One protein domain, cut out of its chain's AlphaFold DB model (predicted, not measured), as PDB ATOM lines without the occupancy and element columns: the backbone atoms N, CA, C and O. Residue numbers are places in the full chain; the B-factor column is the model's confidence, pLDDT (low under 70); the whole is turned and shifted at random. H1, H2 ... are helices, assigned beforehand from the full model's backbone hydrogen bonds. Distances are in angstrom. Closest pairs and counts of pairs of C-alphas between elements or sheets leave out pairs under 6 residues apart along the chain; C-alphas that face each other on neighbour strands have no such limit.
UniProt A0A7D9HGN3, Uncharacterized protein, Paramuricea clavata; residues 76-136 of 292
ATOM      1  N   LEU A  76       0.301 -66.587  -8.873       58.91
ATOM      2  CA  LEU A  76       1.629 -65.980  -8.767       58.91
ATOM      3  C   LEU A  76       1.630 -64.540  -9.289       58.91
ATOM      4  O   LEU A  76       2.226 -63.666  -8.672       58.91
ATOM      5  N   MET A  77       0.873 -64.262 -10.356       64.56
ATOM      6  CA  MET A  77       0.694 -62.897 -10.854       64.56
ATOM      7  C   MET A  77      -0.112 -62.033  -9.878       64.56
ATOM      8  O   MET A  77       0.218 -60.869  -9.685       64.56
ATOM      9  N   LYS A  78      -1.118 -62.596  -9.193       68.44
ATOM     10  CA  LYS A  78      -1.853 -61.877  -8.137       68.44
ATOM     11  C   LYS A  78      -0.969 -61.563  -6.931       68.44
ATOM     12  O   LYS A  78      -0.989 -60.434  -6.457       68.44
ATOM     13  N   ALA A  79      -0.188 -62.535  -6.466       70.44
ATOM     14  CA  ALA A  79       0.740 -62.357  -5.352       70.44
ATOM     15  C   ALA A  79       1.847 -61.350  -5.696       70.44
ATOM     16  O   ALA A  79       2.157 -60.481  -4.890       70.44
ATOM     17  N   TYR A  80       2.384 -61.414  -6.916       69.69
ATOM     18  CA  TYR A  80       3.373 -60.462  -7.411       69.69
ATOM     19  C   TYR A  80       2.807 -59.042  -7.521       69.69
ATOM     20  O   TYR A  80       3.424 -58.100  -7.036       69.69
ATOM     21  N   VAL A  81       1.612 -58.878  -8.098       77.94
ATOM     22  CA  VAL A  81       0.951 -57.567  -8.204       77.94
ATOM     23  C   VAL A  81       0.624 -56.996  -6.821       77.94
ATOM     24  O   VAL A  81       0.785 -55.795  -6.617       77.94
ATOM     25  N   ALA A  82       0.204 -57.834  -5.870       76.50
ATOM     26  CA  ALA A  82      -0.021 -57.415  -4.488       76.50
ATOM     27  C   ALA A  82       1.285 -56.954  -3.821       76.50
ATOM     28  O   ALA A  82       1.360 -55.826  -3.349       76.50
ATOM     29  N   ALA A  83       2.346 -57.762  -3.892       75.44
ATOM     30  CA  ALA A  83       3.647 -57.414  -3.326       75.44
ATOM     31  C   ALA A  83       4.254 -56.151  -3.960       75.44
ATOM     32  O   ALA A  83       4.856 -55.337  -3.265       75.44
ATOM     33  N   LEU A  84       4.081 -55.960  -5.271       77.69
ATOM     34  CA  LEU A  84       4.536 -54.763  -5.975       77.69
ATOM     35  C   LEU A  84       3.766 -53.520  -5.521       77.69
ATOM     36  O   LEU A  84       4.381 -52.491  -5.251       77.69
ATOM     37  N   ARG A  85       2.437 -53.618  -5.406       85.44
ATOM     38  CA  ARG A  85       1.594 -52.543  -4.867       85.44
ATOM     39  C   ARG A  85       2.046 -52.160  -3.459       85.44
ATOM     40  O   ARG A  85       2.255 -50.980  -3.201       85.44
ATOM     41  N   ASP A  86       2.232 -53.141  -2.584       87.94
ATOM     42  CA  ASP A  86       2.628 -52.897  -1.197       87.94
ATOM     43  C   ASP A  86       4.031 -52.283  -1.120       87.94
ATOM     44  O   ASP A  86       4.264 -51.376  -0.329       87.94
ATOM     45  N   ASN A  87       4.961 -52.707  -1.979       84.50
ATOM     46  CA  ASN A  87       6.310 -52.144  -2.021       84.50
ATOM     47  C   ASN A  87       6.322 -50.682  -2.486       84.50
ATOM     48  O   ASN A  87       7.020 -49.861  -1.895       84.50
ATOM     49  N   ILE A  88       5.539 -50.358  -3.520       80.31
ATOM     50  CA  ILE A  88       5.399 -48.985  -4.019       80.31
ATOM     51  C   ILE A  88       4.761 -48.106  -2.946       80.31
ATOM     52  O   ILE A  88       5.298 -47.042  -2.648       80.31
ATOM     53  N   ASN A  89       3.671 -48.572  -2.330       84.94
ATOM     54  CA  ASN A  89       3.003 -47.840  -1.259       84.94
ATOM     55  C   ASN A  89       3.959 -47.620  -0.085       84.94
ATOM     56  O   ASN A  89       4.221 -46.480   0.251       84.94
ATOM     57  N   ASN A  90       4.600 -48.659   0.455       83.31
ATOM     58  CA  ASN A  90       5.533 -48.517   1.580       83.31
ATOM     59  C   ASN A  90       6.700 -47.559   1.297       83.31
ATOM     60  O   ASN A  90       7.194 -46.902   2.209       83.31
ATOM     61  N   ARG A  91       7.172 -47.494   0.046       80.06
ATOM     62  CA  ARG A  91       8.272 -46.602  -0.349       80.06
ATOM     63  C   ARG A  91       7.840 -45.157  -0.546       80.06
ATOM     64  O   ARG A  91       8.661 -44.266  -0.358       80.06
ATOM     65  N   LEU A  92       6.603 -44.933  -0.979       80.94
ATOM     66  CA  LEU A  92       6.129 -43.614  -1.386       80.94
ATOM     67  C   LEU A  92       5.083 -43.020  -0.444       80.94
ATOM     68  O   LEU A  92       4.793 -41.844  -0.585       80.94
ATOM     69  N   ASP A  93       4.536 -43.755   0.525       78.88
ATOM     70  CA  ASP A  93       3.407 -43.277   1.343       78.88
ATOM     71  C   ASP A  93       3.722 -41.944   2.037       78.88
ATOM     72  O   ASP A  93       2.926 -41.007   2.003       78.88
ATOM     73  N   GLY A  94       4.941 -41.817   2.570       79.31
ATOM     74  CA  GLY A  94       5.414 -40.581   3.193       79.31
ATOM     75  C   GLY A  94       5.699 -39.439   2.208       79.31
ATOM     76  O   GLY A  94       5.670 -38.279   2.607       79.31
ATOM     77  N   SER A  95       5.951 -39.735   0.929       82.31
ATOM     78  CA  SER A  95       6.316 -38.746  -0.098       82.31
ATOM     79  C   SER A  95       5.199 -38.445  -1.099       82.31
ATOM     80  O   SER A  95       5.295 -37.462  -1.833       82.31
ATOM     81  N   ILE A  96       4.106 -39.217  -1.115       84.88
ATOM     82  CA  ILE A  96       2.944 -38.995  -1.985       84.88
ATOM     83  C   ILE A  96       2.373 -37.581  -1.818       84.88
ATOM     84  O   ILE A  96       2.163 -36.940  -2.850       84.88
ATOM     85  N   PRO A  97       2.142 -37.044  -0.602       87.88
ATOM     86  CA  PRO A  97       1.632 -35.679  -0.445       87.88
ATOM     87  C   PRO A  97       2.555 -34.627  -1.072       87.88
ATOM     88  O   PRO A  97       2.082 -33.723  -1.757       87.88
ATOM     89  N   VAL A  98       3.869 -34.804  -0.924       88.12
ATOM     90  CA  VAL A  98       4.906 -33.906  -1.454       88.12
ATOM     91  C   VAL A  98       4.966 -33.981  -2.980       88.12
ATOM     92  O   VAL A  98       4.880 -32.961  -3.656       88.12
ATOM     93  N   LEU A  99       5.027 -35.190  -3.548       85.88
ATOM     94  CA  LEU A  99       5.013 -35.416  -4.999       85.88
ATOM     95  C   LEU A  99       3.737 -34.873  -5.642       85.88
ATOM     96  O   LEU A  99       3.758 -34.301  -6.729       85.88
ATOM     97  N   THR A 100       2.620 -35.030  -4.945       88.00
ATOM     98  CA  THR A 100       1.322 -34.543  -5.389       88.00
ATOM     99  C   THR A 100       1.261 -33.016  -5.402       88.00
ATOM    100  O   THR A 100       0.628 -32.455  -6.300       88.00
ATOM    101  N   ALA A 101       1.938 -32.352  -4.462       90.88
ATOM    102  CA  ALA A 101       2.010 -30.900  -4.361       90.88
ATOM    103  C   ALA A 101       2.799 -30.245  -5.514       90.88
ATOM    104  O   ALA A 101       2.514 -29.106  -5.873       90.88
ATOM    105  N   PHE A 102       3.688 -30.969  -6.210       88.38
ATOM    106  CA  PHE A 102       4.348 -30.464  -7.432       88.38
ATOM    107  C   PHE A 102       3.376 -30.152  -8.584       88.38
ATOM    108  O   PHE A 102       3.761 -29.493  -9.551       88.38
ATOM    109  N   ARG A 103       2.099 -30.549  -8.480       86.94
ATOM    110  CA  ARG A 103       1.040 -30.157  -9.426       86.94
ATOM    111  C   ARG A 103       0.933 -28.643  -9.629       86.94
ATOM    112  O   ARG A 103       0.467 -28.228 -10.686       86.94
ATOM    113  N   ILE A 104       1.365 -27.830  -8.659       89.06
ATOM    114  CA  ILE A 104       1.336 -26.363  -8.765       89.06
ATOM    115  C   ILE A 104       2.116 -25.847  -9.969       89.06
ATOM    116  O   ILE A 104       1.757 -24.817 -10.530       89.06
ATOM    117  N   PHE A 105       3.140 -26.589 -10.399       84.88
ATOM    118  CA  PHE A 105       3.982 -26.238 -11.535       84.88
ATOM    119  C   PHE A 105       3.396 -26.670 -12.881       84.88
ATOM    120  O   PHE A 105       4.008 -26.415 -13.913       84.88
ATOM    121  N   ASN A 106       2.227 -27.317 -12.908       83.31
ATOM    122  CA  ASN A 106       1.550 -27.631 -14.158       83.31
ATOM    123  C   ASN A 106       0.851 -26.369 -14.703       83.31
ATOM    124  O   ASN A 106      -0.177 -25.967 -14.150       83.31
ATOM    125  N   PRO A 107       1.331 -25.766 -15.809       76.06
ATOM    126  CA  PRO A 107       0.751 -24.538 -16.353       76.06
ATOM    127  C   PRO A 107      -0.682 -24.736 -16.864       76.06
ATOM    128  O   PRO A 107      -1.438 -23.774 -16.941       76.06
ATOM    129  N   LEU A 108      -1.074 -25.977 -17.178       85.25
ATOM    130  CA  LEU A 108      -2.425 -26.316 -17.634       85.25
ATOM    131  C   LEU A 108      -3.430 -26.467 -16.486       85.25
ATOM    132  O   LEU A 108      -4.629 -26.551 -16.738       85.25
ATOM    133  N   ALA A 109      -2.959 -26.536 -15.239       83.44
ATOM    134  CA  ALA A 109      -3.811 -26.656 -14.058       83.44
ATOM    135  C   ALA A 109      -4.134 -25.295 -13.413       83.44
ATOM    136  O   ALA A 109      -4.943 -25.236 -12.488       83.44
ATOM    137  N   VAL A 110      -3.530 -24.209 -13.911       87.94
ATOM    138  CA  VAL A 110      -3.726 -22.848 -13.404       87.94
ATOM    139  C   VAL A 110      -5.130 -22.342 -13.786       87.94
ATOM    140  O   VAL A 110      -5.445 -22.286 -14.976       87.94
ATOM    141  N   PRO A 111      -5.978 -21.948 -12.815       88.62
ATOM    142  CA  PRO A 111      -7.306 -21.397 -13.086       88.62
ATOM    143  C   PRO A 111      -7.252 -20.068 -13.851       88.62
ATOM    144  O   PRO A 111      -6.223 -19.392 -13.898       88.62
ATOM    145  N   ASN A 112      -8.380 -19.631 -14.411       87.19
ATOM    146  CA  ASN A 112      -8.439 -18.322 -15.062       87.19
ATOM    147  C   ASN A 112      -8.275 -17.186 -14.045       87.19
ATOM    148  O   ASN A 112      -8.860 -17.220 -12.967       87.19
ATOM    149  N   ARG A 113      -7.568 -16.112 -14.426       85.44
ATOM    150  CA  ARG A 113      -7.310 -14.942 -13.555       85.44
ATOM    151  C   ARG A 113      -8.572 -14.257 -13.016       85.44
ATOM    152  O   ARG A 113      -8.508 -13.574 -11.999       85.44
ATOM    153  N   SER A 114      -9.694 -14.404 -13.714       88.38
ATOM    154  CA  SER A 114     -10.989 -13.838 -13.323       88.38
ATOM    155  C   SER A 114     -11.704 -14.657 -12.245       88.38
ATOM    156  O   SER A 114     -12.655 -14.165 -11.643       88.38
ATOM    157  N   GLU A 115     -11.277 -15.897 -12.000       88.19
ATOM    158  CA  GLU A 115     -11.894 -16.776 -11.014       88.19
ATOM    159  C   GLU A 115     -11.330 -16.504  -9.612       88.19
ATOM    160  O   GLU A 115     -10.117 -16.353  -9.445       88.19
ATOM    161  N   PRO A 116     -12.174 -16.495  -8.564       85.56
ATOM    162  CA  PRO A 116     -11.714 -16.260  -7.194       85.56
ATOM    163  C   PRO A 116     -10.709 -17.325  -6.723       85.56
ATOM    164  O   PRO A 116      -9.800 -17.013  -5.958       85.56
ATOM    165  N   VAL A 117     -10.819 -18.551  -7.253       86.00
ATOM    166  CA  VAL A 117      -9.942 -19.696  -6.957       86.00
ATOM    167  C   VAL A 117      -8.500 -19.461  -7.420       86.00
ATOM    168  O   VAL A 117      -7.579 -20.034  -6.845       86.00
ATOM    169  N   PHE A 118      -8.264 -18.577  -8.397       87.38
ATOM    170  CA  PHE A 118      -6.916 -18.249  -8.871       87.38
ATOM    171  C   PHE A 118      -6.010 -17.727  -7.751       87.38
ATOM    172  O   PHE A 118      -4.832 -18.067  -7.703       87.38
ATOM    173  N   LYS A 119      -6.562 -16.942  -6.815       85.56
ATOM    174  CA  LYS A 119      -5.806 -16.381  -5.682       85.56
ATOM    175  C   LYS A 119      -5.405 -17.431  -4.647       85.56
ATOM    176  O   LYS A 119      -4.478 -17.204  -3.880       85.56
ATOM    177  N   GLU A 120      -6.119 -18.550  -4.614       87.50
ATOM    178  CA  GLU A 120      -5.916 -19.634  -3.652       87.50
ATOM    179  C   GLU A 120      -5.237 -20.857  -4.290       87.50
ATOM    180  O   GLU A 120      -4.883 -21.812  -3.591       87.50
ATOM    181  N   TYR A 121      -5.037 -20.841  -5.613       89.00
ATOM    182  CA  TYR A 121      -4.427 -21.936  -6.356       89.00
ATOM    183  C   TYR A 121      -2.999 -22.195  -5.871       89.00
ATOM    184  O   TYR A 121      -2.170 -21.293  -5.800       89.00
ATOM    185  N   GLY A 122      -2.723 -23.451  -5.521       87.56
ATOM    186  CA  GLY A 122      -1.413 -23.887  -5.053       87.56
ATOM    187  C   GLY A 122      -1.035 -23.454  -3.635       87.56
ATOM    188  O   GLY A 122      -0.000 -23.897  -3.157       87.56
ATOM    189  N   MET A 123      -1.866 -22.685  -2.913       89.00
ATOM    190  CA  MET A 123      -1.557 -22.239  -1.540       89.00
ATOM    191  C   MET A 123      -1.427 -23.402  -0.543       89.00
ATOM    192  O   MET A 123      -0.615 -23.351   0.371       89.00
ATOM    193  N   LYS A 124      -2.207 -24.475  -0.707       90.00
ATOM    194  CA  LYS A 124      -2.088 -25.677   0.142       90.00
ATOM    195  C   LYS A 124      -0.867 -26.513  -0.227       90.00
ATOM    196  O   LYS A 124      -0.160 -27.005   0.642       90.00
ATOM    197  N   ASP A 125      -0.640 -26.658  -1.524       90.44
ATOM    198  CA  ASP A 125       0.445 -27.462  -2.068       90.44
ATOM    199  C   ASP A 125       1.815 -26.814  -1.779       90.44
ATOM    200  O   ASP A 125       2.752 -27.505  -1.390       90.44
ATOM    201  N   ILE A 126       1.931 -25.482  -1.866       89.56
ATOM    202  CA  ILE A 126       3.174 -24.769  -1.541       89.56
ATOM    203  C   ILE A 126       3.526 -24.878  -0.057       89.56
ATOM    204  O   ILE A 126       4.702 -24.986   0.256       89.56
ATOM    205  N   VAL A 127       2.538 -24.918   0.846       88.94
ATOM    206  CA  VAL A 127       2.778 -25.153   2.280       88.94
ATOM    207  C   VAL A 127       3.315 -26.565   2.509       88.94
ATOM    208  O   VAL A 127       4.294 -26.720   3.220       88.94
ATOM    209  N   ILE A 128       2.765 -27.583   1.837       88.69
ATOM    210  CA  ILE A 128       3.280 -28.963   1.917       88.69
ATOM    211  C   ILE A 128       4.733 -29.046   1.420       88.69
ATOM    212  O   ILE A 128       5.549 -29.754   2.007       88.69
ATOM    213  N   LEU A 129       5.069 -28.335   0.339       88.06
ATOM    214  CA  LEU A 129       6.444 -28.268  -0.163       88.06
ATOM    215  C   LEU A 129       7.350 -27.480   0.792       88.06
ATOM    216  O   LEU A 129       8.469 -27.916   1.057       88.06
ATOM    217  N   ALA A 130       6.870 -26.357   1.328       85.88
ATOM    218  CA  ALA A 130       7.600 -25.535   2.284       85.88
ATOM    219  C   ALA A 130       7.940 -26.344   3.541       85.88
ATOM    220  O   ALA A 130       9.107 -26.489   3.892       85.88
ATOM    221  N   ASP A 131       6.937 -26.984   4.131       86.75
ATOM    222  CA  ASP A 131       7.082 -27.843   5.300       86.75
ATOM    223  C   ASP A 131       7.962 -29.062   5.036       86.75
ATOM    224  O   ASP A 131       8.440 -29.643   5.991       86.75
ATOM    225  N   HIS A 132       8.171 -29.505   3.794       84.25
ATOM    226  CA  HIS A 132       9.062 -30.632   3.502       84.25
ATOM    227  C   HIS A 132      10.509 -30.190   3.246       84.25
ATOM    228  O   HIS A 132      11.444 -30.868   3.661       84.25
ATOM    229  N   PHE A 133      10.708 -29.075   2.540       81.50
ATOM    230  CA  PHE A 133      12.034 -28.630   2.098       81.50
ATOM    231  C   PHE A 133      12.669 -27.559   2.995       81.50
ATOM    232  O   PHE A 133      13.875 -27.356   2.906       81.50
ATOM    233  N   TYR A 134      11.894 -26.897   3.860       74.88
ATOM    234  CA  TYR A 134      12.335 -25.738   4.648       74.88
ATOM    235  C   TYR A 134      12.185 -25.939   6.170       74.88
ATOM    236  O   TYR A 134      12.052 -24.966   6.905       74.88
ATOM    237  N   GLN A 135      12.234 -27.185   6.665       64.62
ATOM    238  CA  GLN A 135      12.069 -27.499   8.101       64.62
ATOM    239  C   GLN A 135      13.159 -26.916   9.022       64.62
ATOM    240  O   GLN A 135      12.944 -26.861  10.229       64.62
ATOM    241  N   GLU A 136      14.295 -26.454   8.487       56.00
ATOM    242  CA  GLU A 136      15.449 -25.980   9.276       56.00
ATOM    243  C   GLU A 136      16.058 -24.674   8.736       56.00
ATOM    244  O   GLU A 136      17.271 -24.545   8.611       56.00
TER     245      GLU A 136
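AT A GLANCE: This is residues 76 to 136 of the 292 residues of an uncharacterized protein of Paramuricea clavata (UniProt A0A7D9HGN3). A long helical arm, H1, sticks out from a small body in which H2 and H4 pack steeply on each other; H1 and H2 make an open V. A loop with the short H3 reaches out at the far end, where residues 112 to 117 stand free. The printed part has 61 residues with four named helices, H1 to H4, and no named strand: all helix. It is extended and flat, with a radius of gyration of the C-alphas of 16.7 A and spans of 54 by 32 by 15 A.

IN THESE COORDINATES: H1, residues 76 to 92, begins with C-alpha 76 at (1.629, -65.980, -8.767) and measures 24.0 A. H2, residues 96 to 105, measures 16.0 A. H3 is residues 116 to 119, 6.1 A. H4, residues 123 to 133, measures 15.5 A and ends with C-alpha 133 at (12.034, -28.630, 2.098).

HOW THE PARTS SIT: H1 and H2 meet only through their tight link. H2 and H4 touch at a steep tilt of 59 degrees, opposite ways; their closest C-alphas, of Ala 101 and Asp 125, are 4.4 A apart. H3 is apart from H1, H2 and H4. Every O i to N i+4 pair is within hydrogen-bond range in H1, against 3 of 6 in H2 and 6 of 7 in H4; H3 is too short for one.

THE WHOLE: The farthest C-alphas, of Leu 76 and Ser 114, are 53.8 A apart. The printed part has no cut and no long link. The pLDDT is under 70 at residues 76 to 78, 80 and 135 to 136.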